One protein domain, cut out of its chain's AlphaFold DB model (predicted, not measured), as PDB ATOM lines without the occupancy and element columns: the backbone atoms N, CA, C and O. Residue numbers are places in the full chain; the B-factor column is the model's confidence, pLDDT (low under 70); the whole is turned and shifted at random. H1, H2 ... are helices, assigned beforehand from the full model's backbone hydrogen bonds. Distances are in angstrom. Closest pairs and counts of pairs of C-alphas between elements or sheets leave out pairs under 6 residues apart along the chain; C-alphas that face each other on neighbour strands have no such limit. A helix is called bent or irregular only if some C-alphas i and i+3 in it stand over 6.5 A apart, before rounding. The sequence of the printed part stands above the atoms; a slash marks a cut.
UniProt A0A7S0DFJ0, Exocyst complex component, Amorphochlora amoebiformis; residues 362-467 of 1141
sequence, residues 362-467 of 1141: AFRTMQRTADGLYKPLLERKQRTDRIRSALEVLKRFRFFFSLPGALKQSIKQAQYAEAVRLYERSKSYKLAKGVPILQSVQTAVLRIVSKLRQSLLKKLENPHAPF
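This is residues 362 to 467 of the 1141 residues of the protein "Exocyst complex component" of Amorphochlora amoebiformis (UniProt A0A7S0DFJ0). What does the model look like? One long helix, H1, sticks out as an arm from one end of a small bundle of H2, H3 and H4, which go up and down, each running against the one before it in the chain. At the other end residues 457 to 467 stick out. What is it made of, and how large is it? The printed part has 106 residues with four named helices, H1 to H4 in chain order, and no named strand: the class is all helix. It is extended, with a radius of gyration of the C-alphas of 23.9 A and spans of 90 by 27 by 17 A.

Where is the longest helix? H1, residues 362 to 396, runs 48.8 A from C-alpha 362 at (59.988, 71.952, 191.690). It has a kink of 30 degrees near residue 373 and is neither bent nor irregular, but only just: C-alphas 373 and 376 are 6.3 A apart. Where are the others? H2, residues 398 to 412, is 21.5 A long and only just irregular, with C-alphas 401 and 404 6.9 A apart. H3, residues 416 to 427, is 16.5 A long. H4, residues 436 to 460, is 35.6 A long and ends at C-alpha 460, (62.310, 154.062, 194.217).

What is H1 close to? H1 and H2 are close but not clearly touching, the closest C-alphas being those of Leu 394 and Phe 401, 7.9 A; H1 is apart from H3 and H4. How does the bundle sit? H2 and H3, a hairpin, touch at a shallow tilt of 24 degrees, opposite ways, closest at the C-alphas of Leu 407 and Ala 419, 5.8 A. H4 touches H2 with residues 441 to 452 alone, closest at the C-alphas of Pro 404 and Val 445, 5.6 A, and H3 and H4 are near each other. What of the backbones? Every O i to N i+4 pair is within hydrogen-bond range in H3 and H4, against 29 of 31 in H1 and 9 of 11 in H2.

How far does it reach? The two C-alphas farthest apart are those of Ala 362 and His 464, 89.8 A. Is it cut or unsure anywhere? The printed part has no cut and no long link. The pLDDT is under 70 in residues 429 to 434 and 463 to 467.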
ATOM      1  N   ALA A 362      59.972  71.633 193.117       78.44
ATOM      2  CA  ALA A 362      59.988  71.952 191.690       78.44
ATOM      3  C   ALA A 362      59.247  73.271 191.402       78.44
ATOM      4  O   ALA A 362      59.787  74.123 190.702       78.44
ATOM      5  N   PHE A 363      58.085  73.500 192.022       80.44
ATOM      6  CA  PHE A 363      57.328  74.751 191.939       80.44
ATOM      7  C   PHE A 363      58.108  75.915 192.542       80.44
ATOM      8  O   PHE A 363      58.250  76.939 191.893       80.44
ATOM      9  N   ARG A 364      58.704  75.762 193.731       80.81
ATOM     10  CA  ARG A 364      59.568  76.782 194.349       80.81
ATOM     11  C   ARG A 364      60.828  77.040 193.535       80.81
ATOM     12  O   ARG A 364      61.314  78.162 193.542       80.81
ATOM     13  N   THR A 365      61.370  76.047 192.836       82.50
ATOM     14  CA  THR A 365      62.542  76.225 191.965       82.50
ATOM     15  C   THR A 365      62.150  76.947 190.680       82.50
ATOM     16  O   THR A 365      62.790  77.932 190.334       82.50
ATOM     17  N   MET A 366      61.040  76.553 190.049       83.44
ATOM     18  CA  MET A 366      60.427  77.249 188.912       83.44
ATOM     19  C   MET A 366      60.012  78.682 189.272       83.44
ATOM     20  O   MET A 366      60.184  79.595 188.478       83.44
ATOM     21  N   GLN A 367      59.509  78.905 190.484       85.50
ATOM     22  CA  GLN A 367      59.119  80.219 190.984       85.50
ATOM     23  C   GLN A 367      60.347  81.060 191.347       85.50
ATOM     24  O   GLN A 367      60.354  82.247 191.054       85.50
ATOM     25  N   ARG A 368      61.428  80.466 191.873       82.06
ATOM     26  CA  ARG A 368      62.723  81.147 192.065       82.06
ATOM     27  C   ARG A 368      63.400  81.510 190.745       82.06
ATOM     28  O   ARG A 368      63.989  82.582 190.673       82.06
ATOM     29  N   THR A 369      63.326  80.674 189.708       83.19
ATOM     30  CA  THR A 369      63.866  81.016 188.379       83.19
ATOM     31  C   THR A 369      62.964  82.007 187.646       83.19
ATOM     32  O   THR A 369      63.474  82.952 187.050       83.19
ATOM     33  N   ALA A 370      61.638  81.886 187.760       85.56
ATOM     34  CA  ALA A 370      60.696  82.878 187.250       85.56
ATOM     35  C   ALA A 370      60.852  84.232 187.959       85.56
ATOM     36  O   ALA A 370      60.933  85.251 187.282       85.56
ATOM     37  N   ASP A 371      60.984  84.273 189.286       82.25
ATOM     38  CA  ASP A 371      61.321  85.495 190.021       82.25
ATOM     39  C   ASP A 371      62.719  85.992 189.620       82.25
ATOM     40  O   ASP A 371      62.891  87.174 189.341       82.25
ATOM     41  N   GLY A 372      63.713  85.111 189.501       84.50
ATOM     42  CA  GLY A 372      65.071  85.461 189.074       84.50
ATOM     43  C   GLY A 372      65.143  86.101 187.680       84.50
ATOM     44  O   GLY A 372      65.957  86.995 187.465       84.50
ATOM     45  N   LEU A 373      64.270  85.701 186.750       83.88
ATOM     46  CA  LEU A 373      64.209  86.229 185.383       83.88
ATOM     47  C   LEU A 373      63.221  87.399 185.251       83.88
ATOM     48  O   LEU A 373      63.584  88.494 184.812       83.88
ATOM     49  N   TYR A 374      61.962  87.199 185.643       84.19
ATOM     50  CA  TYR A 374      60.894  88.174 185.439       84.19
ATOM     51  C   TYR A 374      60.909  89.311 186.451       84.19
ATOM     52  O   TYR A 374      60.574  90.424 186.060       84.19
ATOM     53  N   LYS A 375      61.323  89.115 187.710       83.81
ATOM     54  CA  LYS A 375      61.371  90.213 188.693       83.81
ATOM     55  C   LYS A 375      62.344  91.322 188.275       83.81
ATOM     56  O   LYS A 375      61.888  92.464 188.202       83.81
ATOM     57  N   PRO A 376      63.616  91.068 187.894       87.19
ATOM     58  CA  PRO A 376      64.480  92.141 187.403       87.19
ATOM     59  C   PRO A 376      63.997  92.736 186.071       87.19
ATOM     60  O   PRO A 376      64.204  93.928 185.849       87.19
ATOM     61  N   LEU A 377      63.314  91.978 185.202       84.62
ATOM     62  CA  LEU A 377      62.717  92.519 183.970       84.62
ATOM     63  C   LEU A 377      61.495  93.413 184.244       84.62
ATOM     64  O   LEU A 377      61.407  94.510 183.694       84.62
ATOM     65  N   LEU A 378      60.589  93.002 185.133       86.75
ATOM     66  CA  LEU A 378      59.432  93.777 185.589       86.75
ATOM     67  C   LEU A 378      59.869  95.016 186.365       86.75
ATOM     68  O   LEU A 378      59.328  96.094 186.138       86.75
ATOM     69  N   GLU A 379      60.886  94.911 187.220       86.12
ATOM     70  CA  GLU A 379      61.477  96.073 187.871       86.12
ATOM     71  C   GLU A 379      62.174  97.002 186.870       86.12
ATOM     72  O   GLU A 379      62.051  98.216 187.001       86.12
ATOM     73  N   ARG A 380      62.894  96.488 185.860       84.31
ATOM     74  CA  ARG A 380      63.481  97.314 184.785       84.31
ATOM     75  C   ARG A 380      62.394  97.995 183.952       84.31
ATOM     76  O   ARG A 380      62.532  99.183 183.664       84.31
ATOM     77  N   LYS A 381      61.290  97.310 183.639       89.50
ATOM     78  CA  LYS A 381      60.120  97.896 182.968       89.50
ATOM     79  C   LYS A 381      59.471  98.973 183.839       89.50
ATOM     80  O   LYS A 381      59.383 100.111 183.397       89.50
ATOM     81  N   GLN A 382      59.157  98.687 185.104       88.44
ATOM     82  CA  GLN A 382      58.637  99.689 186.042       88.44
ATOM     83  C   GLN A 382      59.599 100.865 186.253       88.44
ATOM     84  O   GLN A 382      59.142 102.000 186.320       88.44
ATOM     85  N   ARG A 383      60.918 100.644 186.346       84.94
ATOM     86  CA  ARG A 383      61.915 101.729 186.393       84.94
ATOM     87  C   ARG A 383      61.843 102.563 185.114       84.94
ATOM     88  O   ARG A 383      61.774 103.783 185.211       84.94
ATOM     89  N   THR A 384      61.783 101.931 183.943       89.19
ATOM     90  CA  THR A 384      61.675 102.615 182.644       89.19
ATOM     91  C   THR A 384      60.380 103.416 182.530       89.19
ATOM     92  O   THR A 384      60.417 104.568 182.112       89.19
ATOM     93  N   ASP A 385      59.248 102.862 182.954       85.69
ATOM     94  CA  ASP A 385      57.949 103.529 182.887       85.69
ATOM     95  C   ASP A 385      57.844 104.656 183.926       85.69
ATOM     96  O   ASP A 385      57.389 105.744 183.589       85.69
ATOM     97  N   ARG A 386      58.406 104.489 185.135       86.69
ATOM     98  CA  ARG A 386      58.595 105.593 186.100       86.69
ATOM     99  C   ARG A 386      59.490 106.696 185.528       86.69
ATOM    100  O   ARG A 386      59.175 107.871 185.704       86.69
ATOM    101  N   ILE A 387      60.577 106.346 184.833       85.94
ATOM    102  CA  ILE A 387      61.468 107.305 184.161       85.94
ATOM    103  C   ILE A 387      60.721 108.027 183.032       85.94
ATOM    104  O   ILE A 387      60.806 109.249 182.961       85.94
ATOM    105  N   ARG A 388      59.945 107.322 182.197       85.62
ATOM    106  CA  ARG A 388      59.102 107.919 181.146       85.62
ATOM    107  C   ARG A 388      58.067 108.873 181.738       85.62
ATOM    108  O   ARG A 388      58.041 110.031 181.334       85.62
ATOM    109  N   SER A 389      57.294 108.444 182.738       83.56
ATOM    110  CA  SER A 389      56.303 109.292 183.411       83.56
ATOM    111  C   SER A 389      56.945 110.520 184.065       83.56
ATOM    112  O   SER A 389      56.434 111.630 183.931       83.56
ATOM    113  N   ALA A 390      58.099 110.362 184.725       82.19
ATOM    114  CA  ALA A 390      58.842 111.485 185.295       82.19
ATOM    115  C   ALA A 390      59.361 112.440 184.208       82.19
ATOM    116  O   ALA A 390      59.225 113.654 184.347       82.19
ATOM    117  N   LEU A 391      59.906 111.915 183.107       82.88
ATOM    118  CA  LEU A 391      60.387 112.689 181.961       82.88
ATOM    119  C   LEU A 391      59.245 113.442 181.266       82.88
ATOM    120  O   LEU A 391      59.432 114.578 180.840       82.88
ATOM    121  N   GLU A 392      58.058 112.852 181.177       82.62
ATOM    122  CA  GLU A 392      56.869 113.465 180.589       82.62
ATOM    123  C   GLU A 392      56.295 114.578 181.479       82.62
ATOM    124  O   GLU A 392      56.026 115.678 180.994       82.62
ATOM    125  N   VAL A 393      56.234 114.368 182.799       79.94
ATOM    126  CA  VAL A 393      55.913 115.423 183.779       79.94
ATOM    127  C   VAL A 393      56.956 116.550 183.739       79.94
ATOM    128  O   VAL A 393      56.590 117.726 183.712       79.94
ATOM    129  N   LEU A 394      58.252 116.227 183.666       77.94
ATOM    130  CA  LEU A 394      59.334 117.213 183.550       77.94
ATOM    131  C   LEU A 394      59.295 117.976 182.219       77.94
ATOM    132  O   LEU A 394      59.556 119.176 182.215       77.94
ATOM    133  N   LYS A 395      58.924 117.332 181.105       79.62
ATOM    134  CA  LYS A 395      58.686 117.993 179.809       79.62
ATOM    135  C   LYS A 395      57.473 118.927 179.886       79.62
ATOM    136  O   LYS A 395      57.593 120.098 179.526       79.62
ATOM    137  N   ARG A 396      56.342 118.453 180.424       77.50
ATOM    138  CA  ARG A 396      55.085 119.213 180.561       77.50
ATOM    139  C   ARG A 396      55.228 120.440 181.468       77.50
ATOM    140  O   ARG A 396      54.693 121.497 181.149       77.50
ATOM    141  N   PHE A 397      55.991 120.332 182.556       75.88
ATOM    142  CA  PHE A 397      56.244 121.427 183.503       75.88
ATOM    143  C   PHE A 397      57.641 122.062 183.366       75.88
ATOM    144  O   PHE A 397      58.067 122.805 184.255       75.88
ATOM    145  N   ARG A 398      58.347 121.843 182.242       81.12
ATOM    146  CA  ARG A 398      59.717 122.343 181.989       81.12
ATOM    147  C   ARG A 398      59.858 123.835 182.277       81.12
ATOM    148  O   ARG A 398      60.792 124.247 182.963       81.12
ATOM    149  N   PHE A 399      58.900 124.631 181.794       79.81
ATOM    150  CA  PHE A 399      58.840 126.072 182.040       79.81
ATOM    151  C   PHE A 399      58.869 126.378 183.543       79.81
ATOM    152  O   PHE A 399      59.731 127.126 183.995       79.81
ATOM    153  N   PHE A 400      58.008 125.728 184.328       75.75
ATOM    154  CA  PHE A 400      57.850 125.976 185.761       75.75
ATOM    155  C   PHE A 400      59.101 125.614 186.575       75.75
ATOM    156  O   PHE A 400      59.490 126.367 187.464       75.75
ATOM    157  N   PHE A 401      59.787 124.518 186.235       79.19
ATOM    158  CA  PHE A 401      61.061 124.155 186.872       79.19
ATOM    159  C   PHE A 401      62.224 125.069 186.452       79.19
ATOM    160  O   PHE A 401      63.095 125.365 187.271       79.19
ATOM    161  N   SER A 402      62.227 125.574 185.213       81.94
ATOM    162  CA  SER A 402      63.229 126.540 184.730       81.94
ATOM    163  C   SER A 402      63.008 127.978 185.234       81.94
ATOM    164  O   SER A 402      63.959 128.754 185.348       81.94
ATOM    165  N   LEU A 403      61.766 128.328 185.588       82.44
ATOM    166  CA  LEU A 403      61.320 129.683 185.921       82.44
ATOM    167  C   LEU A 403      62.110 130.346 187.073       82.44
ATOM    168  O   LEU A 403      62.516 131.494 186.898       82.44
ATOM    169  N   PRO A 404      62.423 129.687 188.212       84.31
ATOM    170  CA  PRO A 404      63.256 130.290 189.259       84.31
ATOM    171  C   PRO A 404      64.693 130.596 188.809       84.31
ATOM    172  O   PRO A 404      65.342 131.458 189.402       84.31
ATOM    173  N   GLY A 405      65.208 129.870 187.810       84.00
ATOM    174  CA  GLY A 405      66.514 130.117 187.199       84.00
ATOM    175  C   GLY A 405      66.462 131.326 186.271       84.00
ATOM    176  O   GLY A 405      67.176 132.301 186.504       84.00
ATOM    177  N   ALA A 406      65.542 131.300 185.303       82.25
ATOM    178  CA  ALA A 406      65.309 132.395 184.361       82.25
ATOM    179  C   ALA A 406      65.009 133.724 185.078       82.25
ATOM    180  O   ALA A 406      65.617 134.744 184.767       82.25
ATOM    181  N   LEU A 407      64.163 133.705 186.115       83.00
ATOM    182  CA  LEU A 407      63.833 134.892 186.906       83.00
ATOM    183  C   LEU A 407      65.043 135.437 187.685       83.00
ATOM    184  O   LEU A 407      65.226 136.646 187.779       83.00
ATOM    185  N   LYS A 408      65.917 134.577 188.227       83.94
ATOM    186  CA  LYS A 408      67.176 135.041 188.843       83.94
ATOM    187  C   LYS A 408      68.129 135.643 187.810       83.94
ATOM    188  O   LYS A 408      68.885 136.546 188.157       83.94
ATOM    189  N   GLN A 409      68.120 135.140 186.577       87.50
ATOM    190  CA  GLN A 409      68.968 135.632 185.497       87.50
ATOM    191  C   GLN A 409      68.488 136.990 184.966       87.50
ATOM    192  O   GLN A 409      69.295 137.913 184.912       87.50
ATOM    193  N   SER A 410      67.187 137.166 184.711       81.62
ATOM    194  CA  SER A 410      66.629 138.463 184.298       81.62
ATOM    195  C   SER A 410      66.790 139.541 185.376       81.62
ATOM    196  O   SER A 410      67.096 140.687 185.052       81.62
ATOM    197  N   ILE A 411      66.715 139.177 186.666       82.62
ATOM    198  CA  ILE A 411      67.049 140.081 187.782       82.62
ATOM    199  C   ILE A 411      68.530 140.495 187.759       82.62
ATOM    200  O   ILE A 411      68.825 141.671 187.968       82.62
ATOM    201  N   LYS A 412      69.462 139.564 187.496       82.94
ATOM    202  CA  LYS A 412      70.900 139.876 187.361       82.94
ATOM    203  C   LYS A 412      71.197 140.768 186.152       82.94
ATOM    204  O   LYS A 412      72.090 141.600 186.234       82.94
ATOM    205  N   GLN A 413      70.455 140.595 185.060       84.88
ATOM    206  CA  GLN A 413      70.585 141.365 183.818       84.88
ATOM    207  C   GLN A 413      69.749 142.663 183.817       84.88
ATOM    208  O   GLN A 413      69.684 143.338 182.797       84.88
ATOM    209  N   ALA A 414      69.093 143.009 184.935       77.69
ATOM    210  CA  ALA A 414      68.199 144.166 185.091       77.69
ATOM    211  C   ALA A 414      67.017 144.247 184.092       77.69
ATOM    212  O   ALA A 414      66.360 145.280 183.982       77.69
ATOM    213  N   GLN A 415      66.680 143.146 183.413       84.94
ATOM    214  CA  GLN A 415      65.587 143.068 182.439       84.94
ATOM    215  C   GLN A 415      64.231 142.878 183.142       84.94
ATOM    216  O   GLN A 415      63.599 141.820 183.078       84.94
ATOM    217  N   TYR A 416      63.774 143.917 183.846       81.44
ATOM    218  CA  TYR A 416      62.568 143.851 184.679       81.44
ATOM    219  C   TYR A 416      61.282 143.587 183.876       81.44
ATOM    220  O   TYR A 416      60.423 142.852 184.351       81.44
ATOM    221  N   ALA A 417      61.184 144.073 182.634       78.62
ATOM    222  CA  ALA A 417      60.049 143.785 181.750       78.62
ATOM    223  C   ALA A 417      59.919 142.286 181.396       78.62
ATOM    224  O   ALA A 417      58.808 141.759 181.330       78.62
ATOM    225  N   GLU A 418      61.040 141.579 181.213       82.00
ATOM    226  CA  GLU A 418      61.043 140.124 180.992       82.00
ATOM    227  C   GLU A 418      60.677 139.377 182.283       82.00
ATOM    228  O   GLU A 418      59.890 138.434 182.265       82.00
ATOM    229  N   ALA A 419      61.178 139.842 183.435       81.62
ATOM    230  CA  ALA A 419      60.813 139.297 184.742       81.62
ATOM    231  C   ALA A 419      59.303 139.413 185.039       81.62
ATOM    232  O   ALA A 419      58.725 138.472 185.587       81.62
ATOM    233  N   VAL A 420      58.661 140.522 184.646       80.44
ATOM    234  CA  VAL A 420      57.201 140.701 184.726       80.44
ATOM    235  C   VAL A 420      56.483 139.714 183.802       80.44
ATOM    236  O   VAL A 420      55.662 138.940 184.291       80.44
ATOM    237  N   ARG A 421      56.842 139.644 182.509       81.06
ATOM    238  CA  ARG A 421      56.205 138.715 181.551       81.06
ATOM    239  C   ARG A 421      56.332 137.246 181.980       81.06
ATOM    240  O   ARG A 421      55.372 136.482 181.868       81.06
ATOM    241  N   LEU A 422      57.478 136.843 182.534       81.88
ATOM    242  CA  LEU A 422      57.682 135.505 183.104       81.88
ATOM    243  C   LEU A 422      56.817 135.245 184.353       81.88
ATOM    244  O   LEU A 422      56.335 134.124 184.534       81.88
ATOM    245  N   TYR A 423      56.601 136.256 185.200       81.56
ATOM    246  CA  TYR A 423      55.742 136.160 186.385       81.56
ATOM    247  C   TYR A 423      54.251 136.107 186.018       81.56
ATOM    248  O   TYR A 423      53.558 135.197 186.476       81.56
ATOM    249  N   GLU A 424      53.771 136.984 185.135       79.06
ATOM    250  CA  GLU A 424      52.398 136.971 184.602       79.06
ATOM    251  C   GLU A 424      52.081 135.620 183.939       79.06
ATOM    252  O   GLU A 424      51.086 134.972 184.274       79.06
ATOM    253  N   ARG A 425      52.996 135.116 183.097       79.25
ATOM    254  CA  ARG A 425      52.900 133.778 182.492       79.25
ATOM    255  C   ARG A 425      52.919 132.644 183.521       79.25
ATOM    256  O   ARG A 425      52.409 131.569 183.236       79.25
ATOM    257  N   SER A 426      53.496 132.842 184.708       75.69
ATOM    258  CA  SER A 426      53.418 131.856 185.797       75.69
ATOM    259  C   SER A 426      52.084 131.905 186.549       75.69
ATOM    260  O   SER A 426      51.603 130.866 186.995       75.69
ATOM    261  N   LYS A 427      51.467 133.092 186.643       72.88
ATOM    262  CA  LYS A 427      50.175 133.344 187.297       72.88
ATOM    263  C   LYS A 427      48.993 132.821 186.469       72.88
ATOM    264  O   LYS A 427      47.996 132.395 187.047       72.88
ATOM    265  N   SER A 428      49.113 132.793 185.138       70.25
ATOM    266  CA  SER A 428      48.083 132.239 184.243       70.25
ATOM    267  C   SER A 428      47.967 130.707 184.287       70.25
ATOM    268  O   SER A 428      46.901 130.169 183.976       70.25
ATOM    269  N   TYR A 429      48.999 129.980 184.738       69.94
ATOM    270  CA  TYR A 429      48.885 128.545 185.020       69.94
ATOM    271  C   TYR A 429      48.107 128.310 186.325       69.94
ATOM    272  O   TYR A 429      48.675 128.318 187.419       69.94
ATOM    273  N   LYS A 430      46.801 128.030 186.210       57.34
ATOM    274  CA  LYS A 430      45.968 127.563 187.331       57.34
ATOM    275  C   LYS A 430      46.481 126.208 187.839       57.34
ATOM    276  O   LYS A 430      46.189 125.160 187.268       57.34
ATOM    277  N   LEU A 431      47.271 126.238 188.909       62.94
ATOM    278  CA  LEU A 431      47.872 125.050 189.509       62.94
ATOM    279  C   LEU A 431      46.817 124.246 190.288       62.94
ATOM    280  O   LEU A 431      46.219 124.760 191.234       62.94
ATOM    281  N   ALA A 432      46.612 122.976 189.927       57.94
ATOM    282  CA  ALA A 432      45.739 122.084 190.688       57.94
ATOM    283  C   ALA A 432      46.281 121.892 192.119       57.94
ATOM    284  O   ALA A 432      47.457 121.568 192.319       57.94
ATOM    285  N   LYS A 433      45.426 122.102 193.127       54.00
ATOM    286  CA  LYS A 433      45.782 121.921 194.543       54.00
ATOM    287  C   LYS A 433      46.031 120.429 194.809       54.00
ATOM    288  O   LYS A 433      45.081 119.659 194.835       54.00
ATOM    289  N   GLY A 434      47.290 120.029 195.005       57.88
ATOM    290  CA  GLY A 434      47.625 118.640 195.359       57.88
ATOM    291  C   GLY A 434      49.101 118.240 195.251       57.88
ATOM    292  O   GLY A 434      49.527 117.339 195.963       57.88
ATOM    293  N   VAL A 435      49.914 118.905 194.417       70.81
ATOM    294  CA  VAL A 435      51.325 118.507 194.208       70.81
ATOM    295  C   VAL A 435      52.293 119.378 195.033       70.81
ATOM    296  O   VAL A 435      52.537 120.531 194.658       70.81
ATOM    297  N   PRO A 436      52.920 118.857 196.111       71.50
ATOM    298  CA  PRO A 436      53.769 119.658 197.003       71.50
ATOM    299  C   PRO A 436      55.051 120.166 196.324       71.50
ATOM    300  O   PRO A 436      55.536 121.252 196.639       71.50
ATOM    301  N   ILE A 437      55.576 119.432 195.335       70.81
ATOM    302  CA  ILE A 437      56.753 119.847 194.555       70.81
ATOM    303  C   ILE A 437      56.467 121.161 193.812       70.81
ATOM    304  O   ILE A 437      57.261 122.099 193.895       70.81
ATOM    305  N   LEU A 438      55.311 121.275 193.152       71.88
ATOM    306  CA  LEU A 438      54.936 122.480 192.409       71.88
ATOM    307  C   LEU A 438      54.626 123.648 193.362       71.88
ATOM    308  O   LEU A 438      55.068 124.769 193.114       71.88
ATOM    309  N   GLN A 439      53.999 123.392 194.515       74.44
ATOM    310  CA  GLN A 439      53.842 124.408 195.568       74.44
ATOM    311  C   GLN A 439      55.193 124.915 196.107       74.44
ATOM    312  O   GLN A 439      55.346 126.112 196.364       74.44
ATOM    313  N   SER A 440      56.203 124.045 196.237       75.50
ATOM    314  CA  SER A 440      57.544 124.442 196.689       75.50
ATOM    315  C   SER A 440      58.240 125.376 195.686       75.50
ATOM    316  O   SER A 440      58.842 126.377 196.084       75.50
ATOM    317  N   VAL A 441      58.079 125.110 194.384       78.12
ATOM    318  CA  VAL A 441      58.594 125.954 193.297       78.12
ATOM    319  C   VAL A 441      57.833 127.278 193.235       78.12
ATOM    320  O   VAL A 441      58.470 128.327 193.184       78.12
ATOM    321  N   GLN A 442      56.501 127.271 193.357       76.94
ATOM    322  CA  GLN A 442      55.696 128.496 193.445       76.94
ATOM    323  C   GLN A 442      56.121 129.366 194.639       76.94
ATOM    324  O   GLN A 442      56.346 130.567 194.494       76.94
ATOM    325  N   THR A 443      56.339 128.753 195.805       80.38
ATOM    326  CA  THR A 443      56.852 129.432 197.006       80.38
ATOM    327  C   THR A 443      58.259 129.998 196.782       80.38
ATOM    328  O   THR A 443      58.581 131.086 197.265       80.38
ATOM    329  N   ALA A 444      59.114 129.299 196.028       82.50
ATOM    330  CA  ALA A 444      60.436 129.793 195.653       82.50
ATOM    331  C   ALA A 444      60.364 130.984 194.680       82.50
ATOM    332  O   ALA A 444      61.089 131.957 194.885       82.50
ATOM    333  N   VAL A 445      59.472 130.951 193.681       83.00
ATOM    334  CA  VAL A 445      59.212 132.073 192.758       83.00
ATOM    335  C   VAL A 445      58.693 133.285 193.528       83.00
ATOM    336  O   VAL A 445      59.308 134.344 193.454       83.00
ATOM    337  N   LEU A 446      57.657 133.128 194.358       82.75
ATOM    338  CA  LEU A 446      57.115 134.206 195.197       82.75
ATOM    339  C   LEU A 446      58.176 134.806 196.138       82.75
ATOM    340  O   LEU A 446      58.189 136.015 196.359       82.75
ATOM    341  N   ARG A 447      59.120 133.998 196.643       83.38
ATOM    342  CA  ARG A 447      60.266 134.465 197.450       83.38
ATOM    343  C   ARG A 447      61.337 135.207 196.634       83.38
ATOM    344  O   ARG A 447      62.070 136.018 197.196       83.38
ATOM    345  N   ILE A 448      61.474 134.925 195.339       83.81
ATOM    346  CA  ILE A 448      62.365 135.671 194.435       83.81
ATOM    347  C   ILE A 448      61.696 136.991 194.034       83.81
ATOM    348  O   ILE A 448      62.324 138.041 194.142       83.81
ATOM    349  N   VAL A 449      60.408 136.955 193.675       83.00
ATOM    350  CA  VAL A 449      59.605 138.144 193.360       83.00
ATOM    351  C   VAL A 449      59.508 139.079 194.566       83.00
ATOM    352  O   VAL A 449      59.709 140.274 194.404       83.00
ATOM    353  N   SER A 450      59.309 138.587 195.794       79.62
ATOM    354  CA  SER A 450      59.266 139.465 196.977       79.62
ATOM    355  C   SER A 450      60.603 140.159 197.262       79.62
ATOM    356  O   SER A 450      60.614 141.333 197.632       79.62
ATOM    357  N   LYS A 451      61.739 139.491 197.008       83.38
ATOM    358  CA  LYS A 451      63.068 140.125 197.037       83.38
ATOM    359  C   LYS A 451      63.243 141.156 195.920       83.38
ATOM    360  O   LYS A 451      63.844 142.197 196.165       83.38
ATOM    361  N   LEU A 452      62.710 140.893 194.725       81.88
ATOM    362  CA  LEU A 452      62.717 141.854 193.621       81.88
ATOM    363  C   LEU A 452      61.863 143.088 193.947       81.88
ATOM    364  O   LEU A 452      62.373 144.195 193.829       81.88
ATOM    365  N   ARG A 453      60.631 142.913 194.450       81.12
ATOM    366  CA  ARG A 453      59.766 144.004 194.936       81.12
ATOM    367  C   ARG A 453      60.503 144.861 195.971       81.12
ATOM    368  O   ARG A 453      60.592 146.068 195.802       81.12
ATOM    369  N   GLN A 454      61.126 144.246 196.983       80.75
ATOM    370  CA  GLN A 454      61.943 144.966 197.976       80.75
ATOM    371  C   GLN A 454      63.146 145.697 197.357       80.75
ATOM    372  O   GLN A 454      63.504 146.776 197.819       80.75
ATOM    373  N   SER A 455      63.782 145.132 196.328       81.00
ATOM    374  CA  SER A 455      64.894 145.787 195.631       81.00
ATOM    375  C   SER A 455      64.446 146.935 194.725       81.00
ATOM    376  O   SER A 455      65.219 147.869 194.549       81.00
ATOM    377  N   LEU A 456      63.252 146.859 194.135       77.81
ATOM    378  CA  LEU A 456      62.677 147.911 193.297       77.81
ATOM    379  C   LEU A 456      62.128 149.056 194.156       77.81
ATOM    380  O   LEU A 456      62.436 150.203 193.870       77.81
ATOM    381  N   LEU A 457      61.443 148.762 195.269       78.00
ATOM    382  CA  LEU A 457      61.021 149.775 196.247       78.00
ATOM    383  C   LEU A 457      62.224 150.565 196.794       78.00
ATOM    384  O   LEU A 457      62.202 151.786 196.778       78.00
ATOM    385  N   LYS A 458      63.329 149.890 197.142       79.00
ATOM    386  CA  LYS A 458      64.594 150.554 197.520       79.00
ATOM    387  C   LYS A 458      65.262 151.346 196.396       79.00
ATOM    388  O   LYS A 458      66.067 152.228 196.673       79.00
ATOM    389  N   LYS A 459      64.996 151.015 195.130       74.62
ATOM    390  CA  LYS A 459      65.456 151.839 194.004       74.62
ATOM    391  C   LYS A 459      64.594 153.094 193.855       74.62
ATOM    392  O   LYS A 459      65.158 154.147 193.590       74.62
ATOM    393  N   LEU A 460      63.294 152.976 194.132       73.00
ATOM    394  CA  LEU A 460      62.310 154.062 194.217       73.00
ATOM    395  C   LEU A 460      62.576 155.052 195.372       73.00
ATOM    396  O   LEU A 460      62.107 156.184 195.334       73.00
ATOM    397  N   GLU A 461      63.329 154.639 196.398       72.06
ATOM    398  CA  GLU A 461      63.792 155.514 197.488       72.06
ATOM    399  C   GLU A 461      64.918 156.486 197.051       72.06
ATOM    400  O   GLU A 461      65.239 157.413 197.795       72.06
ATOM    401  N   ASN A 462      65.543 156.312 195.875       70.88
ATOM    402  CA  ASN A 462      66.683 157.141 195.456       70.88
ATOM    403  C   ASN A 462      66.236 158.504 194.889       70.88
ATOM    404  O   ASN A 462      65.648 158.553 193.812       70.88
ATOM    405  N   PRO A 463      66.607 159.642 195.506       62.22
ATOM    406  CA  PRO A 463      66.105 160.960 195.104       62.22
ATOM    407  C   PRO A 463      66.747 161.545 193.831       62.22
ATOM    408  O   PRO A 463      66.427 162.676 193.480       62.22
ATOM    409  N   HIS A 464      67.663 160.824 193.171       59.81
ATOM    410  CA  HIS A 464      68.460 161.315 192.034       59.81
ATOM    411  C   HIS A 464      68.194 160.596 190.699       59.81
ATOM    412  O   HIS A 464      68.802 160.964 189.699       59.81
ATOM    413  N   ALA A 465      67.342 159.566 190.662       64.69
ATOM    414  CA  ALA A 465      66.991 158.914 189.397       64.69
ATOM    415  C   ALA A 465      65.918 159.729 188.639       64.69
ATOM    416  O   ALA A 465      65.059 160.344 189.280       64.69
ATOM    417  N   PRO A 466      65.948 159.759 187.294       65.38
ATOM    418  CA  PRO A 466      65.006 160.545 186.505       65.38
ATOM    419  C   PRO A 466      63.563 160.047 186.672       65.38
ATOM    420  O   PRO A 466      63.300 158.871 186.931       65.38
ATOM    421  N   PHE A 467      62.603 160.959 186.503       64.81
ATOM    422  CA  PHE A 467      61.169 160.696 186.672       64.81
ATOM    423  C   PHE A 467      60.660 159.514 185.825       64.81
ATOM    424  O   PHE A 467      59.844 158.722 186.291       64.81
TER     425      PHE A 467